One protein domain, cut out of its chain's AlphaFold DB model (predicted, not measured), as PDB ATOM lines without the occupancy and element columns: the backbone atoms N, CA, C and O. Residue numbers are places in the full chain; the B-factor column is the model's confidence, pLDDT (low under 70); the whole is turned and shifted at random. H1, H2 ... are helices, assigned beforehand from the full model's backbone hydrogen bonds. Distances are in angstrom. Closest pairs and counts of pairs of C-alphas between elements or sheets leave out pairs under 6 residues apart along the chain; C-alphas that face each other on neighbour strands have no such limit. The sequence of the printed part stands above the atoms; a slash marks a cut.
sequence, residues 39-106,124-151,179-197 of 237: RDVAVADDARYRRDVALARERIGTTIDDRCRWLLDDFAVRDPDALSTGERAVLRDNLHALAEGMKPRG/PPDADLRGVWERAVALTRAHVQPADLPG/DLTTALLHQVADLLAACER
ATOM      1  N   ARG A  39      57.384  55.114 154.952       61.34
ATOM      2  CA  ARG A  39      57.764  53.940 154.162       61.34
ATOM      3  C   ARG A  39      58.068  54.311 152.712       61.34
ATOM      4  O   ARG A  39      59.074  53.847 152.189       61.34
ATOM      5  N   ASP A  40      57.233  55.122 152.077       63.44
ATOM      6  CA  ASP A  40      57.394  55.506 150.673       63.44
ATOM      7  C   ASP A  40      58.660  56.348 150.466       63.44
ATOM      8  O   ASP A  40      59.399  56.108 149.513       63.44
ATOM      9  N   VAL A  41      58.970  57.260 151.399       61.62
ATOM     10  CA  VAL A  41      60.242  58.003 151.421       61.62
ATOM     11  C   VAL A  41      61.423  57.043 151.552       61.62
ATOM     12  O   VAL A  41      62.323  57.082 150.723       61.62
ATOM     13  N   ALA A  42      61.385  56.111 152.510       56.69
ATOM     14  CA  ALA A  42      62.462  55.138 152.689       56.69
ATOM     15  C   ALA A  42      62.672  54.239 151.453       56.69
ATOM     16  O   ALA A  42      63.805  53.915 151.108       56.69
ATOM     17  N   VAL A  43      61.593  53.844 150.769       61.19
ATOM     18  CA  VAL A  43      61.664  53.060 149.523       61.19
ATOM     19  C   VAL A  43      62.223  53.900 148.372       61.19
ATOM     20  O   VAL A  43      63.042  53.404 147.597       61.19
ATOM     21  N   ALA A  44      61.800  55.158 148.243       67.94
ATOM     22  CA  ALA A  44      62.312  56.067 147.221       67.94
ATOM     23  C   ALA A  44      63.805  56.375 147.428       67.94
ATOM     24  O   ALA A  44      64.561  56.406 146.452       67.94
ATOM     25  N   ASP A  45      64.226  56.547 148.681       72.38
ATOM     26  CA  ASP A  45      65.620  56.756 149.066       72.38
ATOM     27  C   ASP A  45      66.467  55.513 148.771       72.38
ATOM     28  O   ASP A  45      67.522  55.633 148.153       72.38
ATOM     29  N   ASP A  46      65.975  54.311 149.085       72.19
ATOM     30  CA  ASP A  46      66.643  53.050 148.739       72.19
ATOM     31  C   ASP A  46      66.771  52.863 147.214       72.19
ATOM     32  O   ASP A  46      67.835  52.508 146.706       72.19
ATOM     33  N   ALA A  47      65.728  53.172 146.437       74.38
ATOM     34  CA  ALA A  47      65.785  53.092 144.976       74.38
ATOM     35  C   ALA A  47      66.740  54.126 144.352       74.38
ATOM     36  O   ALA A  47      67.347  53.871 143.307       74.38
ATOM     37  N   ARG A  48      66.862  55.312 144.957       77.69
ATOM     38  CA  ARG A  48      67.857  56.316 144.563       77.69
ATOM     39  C   ARG A  48      69.263  55.826 144.894       77.69
ATOM     40  O   ARG A  48      70.072  55.715 143.981       77.69
ATOM     41  N   TYR A  49      69.484  55.406 146.135       76.31
ATOM     42  CA  TYR A  49      70.752  54.861 146.607       76.31
ATOM     43  C   TYR A  49      71.268  53.727 145.714       76.31
ATOM     44  O   TYR A  49      72.398  53.773 145.235       76.31
ATOM     45  N   ARG A  50      70.423  52.741 145.389       77.00
ATOM     46  CA  ARG A  50      70.813  51.631 144.504       77.00
ATOM     47  C   ARG A  50      71.207  52.091 143.102       77.00
ATOM     48  O   ARG A  50      72.101  51.496 142.504       77.00
ATOM     49  N   ARG A  51      70.547  53.122 142.559       85.38
ATOM     50  CA  ARG A  51      70.936  53.707 141.266       85.38
ATOM     51  C   ARG A  51      72.282  54.411 141.365       85.38
ATOM     52  O   ARG A  51      73.118  54.199 140.492       85.38
ATOM     53  N   ASP A  52      72.504  55.184 142.420       83.31
ATOM     54  CA  ASP A  52      73.754  55.920 142.621       83.31
ATOM     55  C   ASP A  52      74.936  54.959 142.807       83.31
ATOM     56  O   ASP A  52      75.961  55.101 142.140       83.31
ATOM     57  N   VAL A  53      74.752  53.889 143.589       79.81
ATOM     58  CA  VAL A  53      75.721  52.791 143.720       79.81
ATOM     59  C   VAL A  53      75.969  52.095 142.381       79.81
ATOM     60  O   VAL A  53      77.116  51.803 142.049       79.81
ATOM     61  N   ALA A  54      74.929  51.815 141.590       85.69
ATOM     62  CA  ALA A  54      75.097  51.181 140.281       85.69
ATOM     63  C   ALA A  54      75.923  52.059 139.323       85.69
ATOM     64  O   ALA A  54      76.853  51.562 138.688       85.69
ATOM     65  N   LEU A  55      75.644  53.364 139.285       90.81
ATOM     66  CA  LEU A  55      76.423  54.334 138.513       90.81
ATOM     67  C   LEU A  55      77.866  54.431 139.020       90.81
ATOM     68  O   LEU A  55      78.803  54.480 138.228       90.81
ATOM     69  N   ALA A  56      78.070  54.428 140.335       91.31
ATOM     70  CA  ALA A  56      79.398  54.421 140.930       91.31
ATOM     71  C   ALA A  56      80.184  53.147 140.568       91.31
ATOM     72  O   ALA A  56      81.351  53.236 140.191       91.31
ATOM     73  N   ARG A  57      79.539  51.972 140.573       89.69
ATOM     74  CA  ARG A  57      80.138  50.705 140.109       89.69
ATOM     75  C   ARG A  57      80.545  50.761 138.637       89.69
ATOM     76  O   ARG A  57      81.593  50.232 138.278       89.69
ATOM     77  N   GLU A  58      79.740  51.402 137.796       92.62
ATOM     78  CA  GLU A  58      80.077  51.625 136.390       92.62
ATOM     79  C   GLU A  58      81.302  52.544 136.243       92.62
ATOM     80  O   GLU A  58      82.216  52.218 135.488       92.62
ATOM     81  N   ARG A  59      81.374  53.636 137.021       94.44
ATOM     82  CA  ARG A  59      82.512  54.579 137.014       94.44
ATOM     83  C   ARG A  59      83.832  53.933 137.443       94.44
ATOM     84  O   ARG A  59      84.849  54.186 136.805       94.44
ATOM     85  N   ILE A  60      83.830  53.137 138.517       94.19
ATOM     86  CA  ILE A  60      85.051  52.474 139.023       94.19
ATOM     87  C   ILE A  60      85.450  51.250 138.185       94.19
ATOM     88  O   ILE A  60      86.597  50.808 138.237       94.19
ATOM     89  N   GLY A  61      84.504  50.684 137.433       92.44
ATOM     90  CA  GLY A  61      84.692  49.495 136.614       92.44
ATOM     91  C   GLY A  61      84.303  48.178 137.293       92.44
ATOM     92  O   GLY A  61      84.182  48.036 138.517       92.44
ATOM     93  N   THR A  62      84.086  47.165 136.456       86.94
ATOM     94  CA  THR A  62      83.565  45.858 136.878       86.94
ATOM     95  C   THR A  62      84.660  44.840 137.178       86.94
ATOM     96  O   THR A  62      84.416  43.905 137.939       86.94
ATOM     97  N   THR A  63      85.864  45.017 136.627       89.81
ATOM     98  CA  THR A  63      86.990  44.096 136.835       89.81
ATOM     99  C   THR A  63      87.905  44.555 137.973       89.81
ATOM    100  O   THR A  63      87.975  45.742 138.290       89.81
ATOM    101  N   ILE A  64      88.650  43.616 138.573       88.50
ATOM    102  CA  ILE A  64      89.693  43.916 139.577       88.50
ATOM    103  C   ILE A  64      90.708  44.920 139.008       88.50
ATOM    104  O   ILE A  64      91.050  45.904 139.655       88.50
ATOM    105  N   ASP A  65      91.132  44.705 137.763       90.94
ATOM    106  CA  ASP A  65      92.048  45.582 137.037       90.94
ATOM    107  C   ASP A  65      91.531  47.022 136.919       90.94
ATOM    108  O   ASP A  65      92.307  47.962 137.082       90.94
ATOM    109  N   ASP A  66      90.248  47.206 136.595       93.38
ATOM    110  CA  ASP A  66      89.660  48.540 136.428       93.38
ATOM    111  C   ASP A  66      89.550  49.264 137.766       93.38
ATOM    112  O   ASP A  66      89.968  50.414 137.873       93.38
ATOM    113  N   ARG A  67      89.111  48.554 138.809       93.75
ATOM    114  CA  ARG A  67      89.011  49.106 140.164       93.75
ATOM    115  C   ARG A  67      90.377  49.479 140.730       93.75
ATOM    116  O   ARG A  67      90.509  50.533 141.342       93.75
ATOM    117  N   CYS A  68      91.408  48.664 140.486       91.94
ATOM    118  CA  CYS A  68      92.786  49.012 140.832       91.94
ATOM    119  C   CYS A  68      93.266  50.259 140.089       91.94
ATOM    120  O   CYS A  68      93.937  51.095 140.686       91.94
ATOM    121  N   ARG A  69      92.944  50.403 138.795       95.25
ATOM    122  CA  ARG A  69      93.296  51.621 138.044       95.25
ATOM    123  C   ARG A  69      92.592  52.833 138.616       95.25
ATOM    124  O   ARG A  69      93.270  53.798 138.920       95.25
ATOM    125  N   TRP A  70      91.283  52.759 138.840       95.62
ATOM    126  CA  TRP A  70      90.547  53.840 139.489       95.62
ATOM    127  C   TRP A  70      91.182  54.214 140.838       95.62
ATOM    128  O   TRP A  70      91.434  55.386 141.111       95.62
ATOM    129  N   LEU A  71      91.536  53.221 141.660       94.19
ATOM    130  CA  LEU A  71      92.179  53.460 142.949       94.19
ATOM    131  C   LEU A  71      93.533  54.183 142.803       94.19
ATOM    132  O   LEU A  71      93.802  55.138 143.528       94.19
ATOM    133  N   LEU A  72      94.393  53.729 141.888       93.25
ATOM    134  CA  LEU A  72      95.778  54.204 141.748       93.25
ATOM    135  C   LEU A  72      95.913  55.490 140.922       93.25
ATOM    136  O   LEU A  72      96.778  56.320 141.221       93.25
ATOM    137  N   ASP A  73      95.090  55.633 139.883       94.25
ATOM    138  CA  ASP A  73      95.163  56.697 138.880       94.25
ATOM    139  C   ASP A  73      94.180  57.843 139.170       94.25
ATOM    140  O   ASP A  73      94.492  58.988 138.841       94.25
ATOM    141  N   ASP A  74      93.040  57.572 139.823       94.31
ATOM    142  CA  ASP A  74      92.027  58.589 140.133       94.31
ATOM    143  C   ASP A  74      91.961  58.905 141.632       94.31
ATOM    144  O   ASP A  74      92.132  60.057 142.029       94.31
ATOM    145  N   PHE A  75      91.738  57.906 142.490       94.19
ATOM    146  CA  PHE A  75      91.524  58.129 143.924       94.19
ATOM    147  C   PHE A  75      92.804  58.581 144.648       94.19
ATOM    148  O   PHE A  75      92.833  59.640 145.271       94.19
ATOM    149  N   ALA A  76      93.893  57.814 144.538       92.31
ATOM    150  CA  ALA A  76      95.124  58.053 145.296       92.31
ATOM    151  C   ALA A  76      95.853  59.353 144.909       92.31
ATOM    152  O   ALA A  76      96.726  59.826 145.635       92.31
ATOM    153  N   VAL A  77      95.521  59.931 143.753       92.31
ATOM    154  CA  VAL A  77      96.198  61.111 143.195       92.31
ATOM    155  C   VAL A  77      95.417  62.403 143.430       92.31
ATOM    156  O   VAL A  77      95.971  63.483 143.233       92.31
ATOM    157  N   ARG A  78      94.148  62.307 143.841       92.81
ATOM    158  CA  ARG A  78      93.265  63.451 144.080       92.81
ATOM    159  C   ARG A  78      93.117  63.686 145.577       92.81
ATOM    160  O   ARG A  78      92.484  62.893 146.263       92.81
ATOM    161  N   ASP A  79      93.689  64.783 146.062       92.81
ATOM    162  CA  ASP A  79      93.500  65.227 147.444       92.81
ATOM    163  C   ASP A  79      92.020  65.594 147.671       92.81
ATOM    164  O   ASP A  79      91.517  66.477 146.964       92.81
ATOM    165  N   PRO A  80      91.305  64.943 148.612       90.62
ATOM    166  CA  PRO A  80      89.899  65.234 148.876       90.62
ATOM    167  C   PRO A  80      89.651  66.689 149.301       90.62
ATOM    168  O   PRO A  80      88.578  67.218 149.002       90.62
ATOM    169  N   ASP A  81      90.620  67.359 149.927       91.38
ATOM    170  CA  ASP A  81      90.481  68.757 150.360       91.38
ATOM    171  C   ASP A  81      90.515  69.731 149.167       91.38
ATOM    172  O   ASP A  81      89.965  70.832 149.241       91.38
ATOM    173  N   ALA A  82      91.098  69.312 148.038       94.81
ATOM    174  CA  ALA A  82      91.139  70.079 146.793       94.81
ATOM    175  C   ALA A  82      89.897  69.876 145.904       94.81
ATOM    176  O   ALA A  82      89.765  70.532 144.869       94.81
ATOM    177  N   LEU A  83      88.999  68.960 146.274       93.38
ATOM    178  CA  LEU A  83      87.797  68.645 145.508       93.38
ATOM    179  C   LEU A  83      86.639  69.582 145.848       93.38
ATOM    180  O   LEU A  83      86.417  69.947 147.005       93.38
ATOM    181  N   SER A  84      85.830  69.899 144.836       94.56
ATOM    182  CA  SER A  84      84.537  70.547 145.056       94.56
ATOM    183  C   SER A  84      83.581  69.637 145.841       94.56
ATOM    184  O   SER A  84      83.720  68.412 145.848       94.56
ATOM    185  N   THR A  85      82.550  70.218 146.463       89.69
ATOM    186  CA  THR A  85      81.534  69.457 147.215       89.69
ATOM    187  C   THR A  85      80.888  68.351 146.374       89.69
ATOM    188  O   THR A  85      80.688  67.241 146.863       89.69
ATOM    189  N   GLY A  86      80.595  68.629 145.098       90.25
ATOM    190  CA  GLY A  86      80.017  67.641 144.184       90.25
ATOM    191  C   GLY A  86      80.984  66.500 143.857       90.25
ATOM    192  O   GLY A  86      80.588  65.339 143.841       90.25
ATOM    193  N   GLU A  87      82.268  66.802 143.663       93.75
ATOM    194  CA  GLU A  87      83.288  65.775 143.424       93.75
ATOM    195  C   GLU A  87      83.542  64.910 144.660       93.75
ATOM    196  O   GLU A  87      83.722  63.703 144.516       93.75
ATOM    197  N   ARG A  88      83.504  65.491 145.868       90.81
ATOM    198  CA  ARG A  88      83.581  64.720 147.119       90.81
ATOM    199  C   ARG A  88      82.398  63.771 147.282       90.81
ATOM    200  O   ARG A  88      82.602  62.641 147.715       90.81
ATOM    201  N   ALA A  89      81.189  64.195 146.911       86.69
ATOM    202  CA  ALA A  89      80.017  63.320 146.918       86.69
ATOM    203  C   ALA A  89      80.195  62.138 145.949       86.69
ATOM    204  O   ALA A  89      80.071  60.988 146.353       86.69
ATOM    205  N   VAL A  90      80.628  62.400 144.711       90.94
ATOM    206  CA  VAL A  90      80.935  61.337 143.736       90.94
ATOM    207  C   VAL A  90      82.035  60.397 144.245       90.94
ATOM    208  O   VAL A  90      81.965  59.186 144.034       90.94
ATOM    209  N   LEU A  91      83.055  60.933 144.918       90.25
ATOM    210  CA  LEU A  91      84.119  60.133 145.524       90.25
ATOM    211  C   LEU A  91      83.574  59.202 146.616       90.25
ATOM    212  O   LEU A  91      83.963  58.034 146.655       90.25
ATOM    213  N   ARG A  92      82.658  59.695 147.462       86.12
ATOM    214  CA  ARG A  92      81.958  58.889 148.474       86.12
ATOM    215  C   ARG A  92      81.174  57.755 147.835       86.12
ATOM    216  O   ARG A  92      81.372  56.609 148.227       86.12
ATOM    217  N   ASP A  93      80.368  58.049 146.818       86.50
ATOM    218  CA  ASP A  93      79.581  57.030 146.116       86.50
ATOM    219  C   ASP A  93      80.481  55.922 145.553       86.50
ATOM    220  O   ASP A  93      80.191  54.734 145.697       86.50
ATOM    221  N   ASN A  94      81.621  56.300 144.967       91.50
ATOM    222  CA  ASN A  94      82.600  55.354 144.433       91.50
ATOM    223  C   ASN A  94      83.252  54.498 145.531       91.50
ATOM    224  O   ASN A  94      83.435  53.297 145.330       91.50
ATOM    225  N   LEU A  95      83.573  55.074 146.695       87.31
ATOM    226  CA  LEU A  95      84.086  54.318 147.843       87.31
ATOM    227  C   LEU A  95      83.040  53.342 148.392       87.31
ATOM    228  O   LEU A  95      83.371  52.186 148.658       87.31
ATOM    229  N   HIS A  96      81.779  53.762 148.504       82.06
ATOM    230  CA  HIS A  96      80.683  52.871 148.890       82.06
ATOM    231  C   HIS A  96      80.528  51.718 147.896       82.06
ATOM    232  O   HIS A  96      80.513  50.553 148.293       82.06
ATOM    233  N   ALA A  97      80.501  52.022 146.598       84.88
ATOM    234  CA  ALA A  97      80.439  51.015 145.544       84.88
ATOM    235  C   ALA A  97      81.623  50.036 145.584       84.88
ATOM    236  O   ALA A  97      81.437  48.841 145.335       84.88
ATOM    237  N   LEU A  98      82.825  50.518 145.916       84.81
ATOM    238  CA  LEU A  98      84.005  49.678 146.087       84.81
ATOM    239  C   LEU A  98      83.856  48.731 147.286       84.81
ATOM    240  O   LEU A  98      84.151  47.541 147.157       84.81
ATOM    241  N   ALA A  99      83.375  49.242 148.424       78.25
ATOM    242  CA  ALA A  99      83.151  48.461 149.642       78.25
ATOM    243  C   ALA A  99      82.119  47.343 149.434       78.25
ATOM    244  O   ALA A  99      82.322  46.223 149.889       78.25
ATOM    245  N   GLU A 100      81.038  47.615 148.700       73.12
ATOM    246  CA  GLU A 100      79.996  46.616 148.439       73.12
ATOM    247  C   GLU A 100      80.370  45.578 147.370       73.12
ATOM    248  O   GLU A 100      79.755  44.516 147.279       73.12
ATOM    249  N   GLY A 101      81.318  45.910 146.492       61.88
ATOM    250  CA  GLY A 101      81.489  45.236 145.208       61.88
ATOM    251  C   GLY A 101      82.462  44.059 145.177       61.88
ATOM    252  O   GLY A 101      82.588  43.449 144.111       61.88
ATOM    253  N   MET A 102      83.186  43.746 146.256       56.28
ATOM    254  CA  MET A 102      84.083  42.582 146.274       56.28
ATOM    255  C   MET A 102      83.830  41.685 147.465       56.28
ATOM    256  O   MET A 102      83.630  42.153 148.580       56.28
ATOM    257  N   LYS A 103      83.919  40.387 147.193       56.72
ATOM    258  CA  LYS A 103      84.079  39.347 148.192       56.72
ATOM    259  C   LYS A 103      85.541  39.367 148.670       56.72
ATOM    260  O   LYS A 103      86.416  39.115 147.835       56.72
ATOM    261  N   PRO A 104      85.815  39.641 149.956       53.19
ATOM    262  CA  PRO A 104      87.158  39.536 150.516       53.19
ATOM    263  C   PRO A 104      87.768  38.146 150.290       53.19
ATOM    264  O   PRO A 104      87.057  37.129 150.247       53.19
ATOM    265  N   ARG A 105      89.092  38.074 150.134       44.34
ATOM    266  CA  ARG A 105      89.790  36.800 149.885       44.34
ATOM    267  C   ARG A 105      89.793  35.954 151.169       44.34
ATOM    268  O   ARG A 105      89.958  36.475 152.261       44.34
ATOM    269  N   GLY A 106      89.600  34.637 151.050       46.06
ATOM    270  CA  GLY A 106      89.536  33.727 152.210       46.06
ATOM    271  C   GLY A 106      88.142  33.547 152.821       46.06
ATOM    272  O   GLY A 106      87.979  32.735 153.728       46.06
ATOM    273  N   PRO A 124      79.820  58.892 155.430       56.31
ATOM    274  CA  PRO A 124      80.963  59.297 156.216       56.31
ATOM    275  C   PRO A 124      80.968  60.825 156.189       56.31
ATOM    276  O   PRO A 124      80.893  61.406 155.098       56.31
ATOM    277  N   PRO A 125      81.005  61.502 157.350       61.31
ATOM    278  CA  PRO A 125      81.211  62.939 157.348       61.31
ATOM    279  C   PRO A 125      82.460  63.240 156.513       61.31
ATOM    280  O   PRO A 125      83.409  62.459 156.520       61.31
ATOM    281  N   ASP A 126      82.483  64.375 155.811       65.94
ATOM    282  CA  ASP A 126      83.635  64.779 154.985       65.94
ATOM    283  C   ASP A 126      84.970  64.705 155.775       65.94
ATOM    284  O   ASP A 126      86.024  64.476 155.188       65.94
ATOM    285  N   ALA A 127      84.917  64.814 157.110       62.06
ATOM    286  CA  ALA A 127      86.044  64.617 158.025       62.06
ATOM    287  C   ALA A 127      86.727  63.234 157.920       62.06
ATOM    288  O   ALA A 127      87.938  63.140 158.117       62.06
ATOM    289  N   ASP A 128      85.989  62.178 157.575       76.31
ATOM    290  CA  ASP A 128      86.517  60.811 157.510       76.31
ATOM    291  C   ASP A 128      87.144  60.500 156.141       76.31
ATOM    292  O   ASP A 128      88.049  59.667 156.054       76.31
ATOM    293  N   LEU A 129      86.737  61.204 155.073       82.06
ATOM    294  CA  LEU A 129      87.270  61.005 153.715       82.06
ATOM    295  C   LEU A 129      88.783  61.190 153.656       82.06
ATOM    296  O   LEU A 129      89.479  60.407 153.010       82.06
ATOM    297  N   ARG A 130      89.293  62.208 154.350       86.50
ATOM    298  CA  ARG A 130      90.728  62.465 154.415       86.50
ATOM    299  C   ARG A 130      91.474  61.331 155.112       86.50
ATOM    300  O   ARG A 130      92.490  60.877 154.596       86.50
ATOM    301  N   GLY A 131      90.952  60.821 156.228       86.25
ATOM    302  CA  GLY A 131      91.556  59.692 156.943       86.25
ATOM    303  C   GLY A 131      91.572  58.402 156.117       86.25
ATOM    304  O   GLY A 131      92.577  57.686 156.107       86.25
ATOM    305  N   VAL A 132      90.491  58.130 155.376       84.69
ATOM    306  CA  VAL A 132      90.432  57.026 154.402       84.69
ATOM    307  C   VAL A 132      91.486  57.220 153.321       84.69
ATOM    308  O   VAL A 132      92.257  56.302 153.051       84.69
ATOM    309  N   TRP A 133      91.536  58.411 152.722       90.81
ATOM    310  CA  TRP A 133      92.462  58.728 151.644       90.81
ATOM    311  C   TRP A 133      93.918  58.598 152.084       90.81
ATOM    312  O   TRP A 133      94.663  57.868 151.444       90.81
ATOM    313  N   GLU A 134      94.322  59.206 153.201       90.31
ATOM    314  CA  GLU A 134      95.702  59.142 153.699       90.31
ATOM    315  C   GLU A 134      96.159  57.693 153.928       90.31
ATOM    316  O   GLU A 134      97.254  57.305 153.508       90.31
ATOM    317  N   ARG A 135      95.306  56.866 154.548       88.12
ATOM    318  CA  ARG A 135      95.614  55.457 154.827       88.12
ATOM    319  C   ARG A 135      95.598  54.595 153.563       88.12
ATOM    320  O   ARG A 135      96.492  53.773 153.385       88.12
ATOM    321  N   ALA A 136      94.639  54.793 152.663       86.56
ATOM    322  CA  ALA A 136      94.584  54.076 151.390       86.56
ATOM    323  C   ALA A 136      95.771  54.457 150.496       86.56
ATOM    324  O   ALA A 136      96.446  53.581 149.965       86.56
ATOM    325  N   VAL A 137      96.107  55.747 150.406       88.38
ATOM    326  CA  VAL A 137      97.316  56.224 149.725       88.38
ATOM    327  C   VAL A 137      98.555  55.572 150.322       88.38
ATOM    328  O   VAL A 137      99.407  55.127 149.556       88.38
ATOM    329  N   ALA A 138      98.654  55.456 151.650       87.19
ATOM    330  CA  ALA A 138      99.769  54.763 152.290       87.19
ATOM    331  C   ALA A 138      99.899  53.299 151.825       87.19
ATOM    332  O   ALA A 138     101.015  52.873 151.543       87.19
ATOM    333  N   LEU A 139      98.786  52.576 151.643       83.25
ATOM    334  CA  LEU A 139      98.777  51.211 151.088       83.25
ATOM    335  C   LEU A 139      99.189  51.157 149.607       83.25
ATOM    336  O   LEU A 139      99.702  50.142 149.149       83.25
ATOM    337  N   THR A 140      98.978  52.237 148.850       82.94
ATOM    338  CA  THR A 140      99.379  52.316 147.432       82.94
ATOM    339  C   THR A 140     100.832  52.751 147.210       82.94
ATOM    340  O   THR A 140     101.294  52.801 146.063       82.94
ATOM    341  N   ARG A 141     101.567  53.113 148.273       82.50
ATOM    342  CA  ARG A 141     102.979  53.503 148.159       82.50
ATOM    343  C   ARG A 141     103.854  52.292 147.826       82.50
ATOM    344  O   ARG A 141     103.510  51.148 148.105       82.50
ATOM    345  N   ALA A 142     104.993  52.579 147.196       62.00
ATOM    346  CA  ALA A 142     106.004  51.594 146.829       62.00
ATOM    347  C   ALA A 142     106.382  50.706 148.023       62.00
ATOM    348  O   ALA A 142     106.482  51.212 149.142       62.00
ATOM    349  N   HIS A 143     106.666  49.430 147.757       64.31
ATOM    350  CA  HIS A 143     107.191  48.437 148.710       64.31
ATOM    351  C   HIS A 143     106.218  47.769 149.685       64.31
ATOM    352  O   HIS A 143     106.678  46.980 150.506       64.31
ATOM    353  N   VAL A 144     104.907  47.989 149.588       65.56
ATOM    354  CA  VAL A 144     103.957  47.166 150.351       65.56
ATOM    355  C   VAL A 144     103.916  45.766 149.733       65.56
ATOM    356  O   VAL A 144     103.411  45.594 148.621       65.56
ATOM    357  N   GLN A 145     104.482  44.761 150.411       62.69
ATOM    358  CA  GLN A 145     104.305  43.375 149.982       62.69
ATOM    359  C   GLN A 145     102.864  42.947 150.278       62.69
ATOM    360  O   GLN A 145     102.287  43.394 151.267       62.69
ATOM    361  N   PRO A 146     102.271  42.028 149.497       60.59
ATOM    362  CA  PRO A 146     100.957  41.475 149.820       60.59
ATOM    363  C   PRO A 146     100.862  40.898 151.240       60.59
ATOM    364  O   PRO A 146      99.789  40.913 151.831       60.59
ATOM    365  N   ALA A 147     101.980  40.413 151.793       63.94
ATOM    366  CA  ALA A 147     102.069  39.926 153.170       63.94
ATOM    367  C   ALA A 147     102.021  41.043 154.233       63.94
ATOM    368  O   ALA A 147     101.670  40.766 155.375       63.94
ATOM    369  N   ASP A 148     102.350  42.282 153.860       66.81
ATOM    370  CA  ASP A 148     102.322  43.458 154.741       66.81
ATOM    371  C   ASP A 148     100.949  44.145 154.740       66.81
ATOM    372  O   ASP A 148     100.696  45.063 155.523       66.81
ATOM    373  N   LEU A 149     100.056  43.730 153.837       67.25
ATOM    374  CA  LEU A 149      98.702  44.248 153.781       67.25
ATOM    375  C   LEU A 149      97.902  43.739 154.986       67.25
ATOM    376  O   LEU A 149      98.001  42.562 155.339       67.25
ATOM    377  N   PRO A 150      97.084  44.597 155.622       65.88
ATOM    378  CA  PRO A 150      96.294  44.191 156.771       65.88
ATOM    379  C   PRO A 150      95.298  43.106 156.351       65.88
ATOM    380  O   PRO A 150      94.299  43.380 155.681       65.88
ATOM    381  N   GLY A 151      95.572  41.868 156.769       58.88
ATOM    382  CA  GLY A 151      94.619  40.772 156.682       58.88
ATOM    383  C   GLY A 151      93.379  41.117 157.493       58.88
ATOM    384  O   GLY A 151      93.468  41.795 158.519       58.88
ATOM    385  N   ASP A 179      85.360  51.287 162.175       66.81
ATOM    386  CA  ASP A 179      84.992  52.431 161.363       66.81
ATOM    387  C   ASP A 179      84.934  52.021 159.872       66.81
ATOM    388  O   ASP A 179      85.632  51.112 159.414       66.81
ATOM    389  N   LEU A 180      84.056  52.665 159.097       66.62
ATOM    390  CA  LEU A 180      83.943  52.452 157.645       66.62
ATOM    391  C   LEU A 180      85.322  52.521 156.963       66.62
ATOM    392  O   LEU A 180      85.610  51.774 156.030       66.62
ATOM    393  N   THR A 181      86.192  53.375 157.492       72.31
ATOM    394  CA  THR A 181      87.595  53.485 157.119       72.31
ATOM    395  C   THR A 181      88.325  52.147 157.163       72.31
ATOM    396  O   THR A 181      88.951  51.772 156.179       72.31
ATOM    397  N   THR A 182      88.235  51.391 158.252       72.12
ATOM    398  CA  THR A 182      88.898  50.091 158.390       72.12
ATOM    399  C   THR A 182      88.357  49.077 157.387       72.12
ATOM    400  O   THR A 182      89.142  48.400 156.726       72.12
ATOM    401  N   ALA A 183      87.035  49.016 157.194       71.06
ATOM    402  CA  ALA A 183      86.435  48.137 156.187       71.06
ATOM    403  C   ALA A 183      86.929  48.473 154.767       71.06
ATOM    404  O   ALA A 183      87.313  47.581 154.008       71.06
ATOM    405  N   LEU A 184      86.993  49.763 154.427       76.81
ATOM    406  CA  LEU A 184      87.525  50.234 153.147       76.81
ATOM    407  C   LEU A 184      89.007  49.894 152.969       76.81
ATOM    408  O   LEU A 184      89.414  49.517 151.875       76.81
ATOM    409  N   LEU A 185      89.820  49.998 154.021       80.75
ATOM    410  CA  LEU A 185      91.248  49.684 153.940       80.75
ATOM    411  C   LEU A 185      91.501  48.202 153.689       80.75
ATOM    412  O   LEU A 185      92.350  47.869 152.865       80.75
ATOM    413  N   HIS A 186      90.731  47.326 154.331       76.31
ATOM    414  CA  HIS A 186      90.763  45.897 154.038       76.31
ATOM    415  C   HIS A 186      90.336  45.604 152.598       76.31
ATOM    416  O   HIS A 186      90.992  44.831 151.906       76.31
ATOM    417  N   GLN A 187      89.307  46.293 152.105       80.25
ATOM    418  CA  GLN A 187      88.867  46.154 150.720       80.25
ATOM    419  C   GLN A 187      89.936  46.607 149.715       80.25
ATOM    420  O   GLN A 187      90.159  45.952 148.697       80.25
ATOM    421  N   VAL A 188      90.611  47.724 149.994       86.06
ATOM    422  CA  VAL A 188      91.727  48.231 149.183       86.06
ATOM    423  C   VAL A 188      92.890  47.242 149.187       86.06
ATOM    424  O   VAL A 188      93.428  46.933 148.126       86.06
ATOM    425  N   ALA A 189      93.256  46.719 150.357       83.06
ATOM    426  CA  ALA A 189      94.288  45.701 150.496       83.06
ATOM    427  C   ALA A 189      93.969  44.451 149.659       83.06
ATOM    428  O   ALA A 189      94.778  44.043 148.824       83.06
ATOM    429  N   ASP A 190      92.768  43.896 149.803       79.44
ATOM    430  CA  ASP A 190      92.337  42.719 149.048       79.44
ATOM    431  C   ASP A 190      92.327  42.967 147.539       79.44
ATOM    432  O   ASP A 190      92.741  42.103 146.763       79.44
ATOM    433  N   LEU A 191      91.905  44.160 147.116       85.00
ATOM    434  CA  LEU A 191      91.874  44.545 145.709       85.00
ATOM    435  C   LEU A 191      93.288  44.548 145.115       85.00
ATOM    436  O   LEU A 191      93.523  43.950 144.062       85.00
ATOM    437  N   LEU A 192      94.234  45.193 145.806       85.94
ATOM    438  CA  LEU A 192      95.633  45.253 145.389       85.94
ATOM    439  C   LEU A 192      96.259  43.853 145.361       85.94
ATOM    440  O   LEU A 192      96.915  43.497 144.382       85.94
ATOM    441  N   ALA A 193      96.001  43.030 146.380       81.50
ATOM    442  CA  ALA A 193      96.502  41.658 146.463       81.50
ATOM    443  C   ALA A 193      95.916  40.725 145.386       81.50
ATOM    444  O   ALA A 193      96.567  39.760 144.978       81.50
ATOM    445  N   ALA A 194      94.685  40.979 144.934       82.00
ATOM    446  CA  ALA A 194      94.019  40.194 143.897       82.00
ATOM    447  C   ALA A 194      94.414  40.610 142.468       82.00
ATOM    448  O   ALA A 194      94.153  39.874 141.515       82.00
ATOM    449  N   CYS A 195      95.037  41.776 142.286       84.81
ATOM    450  CA  CYS A 195      95.395  42.284 140.968       84.81
ATOM    451  C   CYS A 195      96.723  41.698 140.467       84.81
ATOM    452  O   CYS A 195      97.803  42.233 140.705       84.81
ATOM    453  N   GLU A 196      96.650  40.622 139.681       87.75
ATOM    454  CA  GLU A 196      97.826  39.928 139.118       87.75
ATOM    455  C   GLU A 196      98.725  40.819 138.240       87.75
ATOM    456  O   GLU A 196      99.919  40.557 138.048       87.75
ATOM    457  N   ARG A 197      98.141  41.879 137.677       91.44
ATOM    458  CA  ARG A 197      98.799  42.825 136.766       91.44
ATOM    459  C   ARG A 197      99.335  44.060 137.475       91.44
ATOM    460  O   ARG A 197      99.834  44.964 136.801       91.44
TER     461      ARG A 197
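Overview. This is residues 39 to 106, 124 to 151 and 179 to 197 of the 237 residues of an uncharacterized protein of Candidatus Rokubacteria bacterium GWC2_70_16 (UniProt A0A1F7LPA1). A long helix, H1, runs out of a compact helical body as an arm, with residues 39 to 48 sticking out free. Its inner end crosses H3 in the body; H2 and H3 run opposite ways, and H5 packs on both, with H4 side by side with it. The printed part has 115 residues with five named helices, H1 to H5 in chain order, and no named strand: all helix. It is compact, with a radius of gyration of the C-alphas of 14.5 A, yet only just elongated, spanning 49 by 33 by 24 A.

Arrangement. H1, residues 39 to 60, touches H3, residues 85 to 100, with residues 52 to 60 alone, about perpendicular at 88 degrees; the closest C-alphas, of Ala 56 and Asn 94, are 4.8 A apart. H1 and H2, residues 64 to 75, only just touch, with 3 pairs of C-alphas within 8 A, and only at the corner; the closest are Ile 60 and Arg 67, 5.3 A. The hub is H5, residues 180 to 194, which touches H2, H3 and H4, residues 126 to 140. The closest C-alphas of H5 and H4 are those of Thr 181 and Val 132, 5.3 A apart, at a shallow tilt of 25 degrees, the same way. H1 is apart from H4 and H5. Every O i to N i+4 pair is within hydrogen-bond range in H1, H3 and H5, against 7 of 8 in H2 and 9 of 11 in H4.

Along the chain. H1 is 31.2 A long, from C-alpha 39 at (57.764, 53.940, 154.162); H2 15.0 A, H3 22.9 A, H4 21.5 A, and H5 21.0 A, ending at C-alpha 194 at (94.019, 40.194, 143.897).

Size, cuts and confidence. The C-alphas of Asp 40 and His 143 are farthest apart, 50.3 A. Cuts leave gaps of 27.3 A from C-alpha 106 to 124 and 15.8 A from C-alpha 151 to 179. Of the links printed whole, H1 to H2 is tight and H2 to H3 short. The pLDDT is under 70 in residues 39 to 44, 101 to 106, 124 to 127, 142 to 151 and 179 to 180.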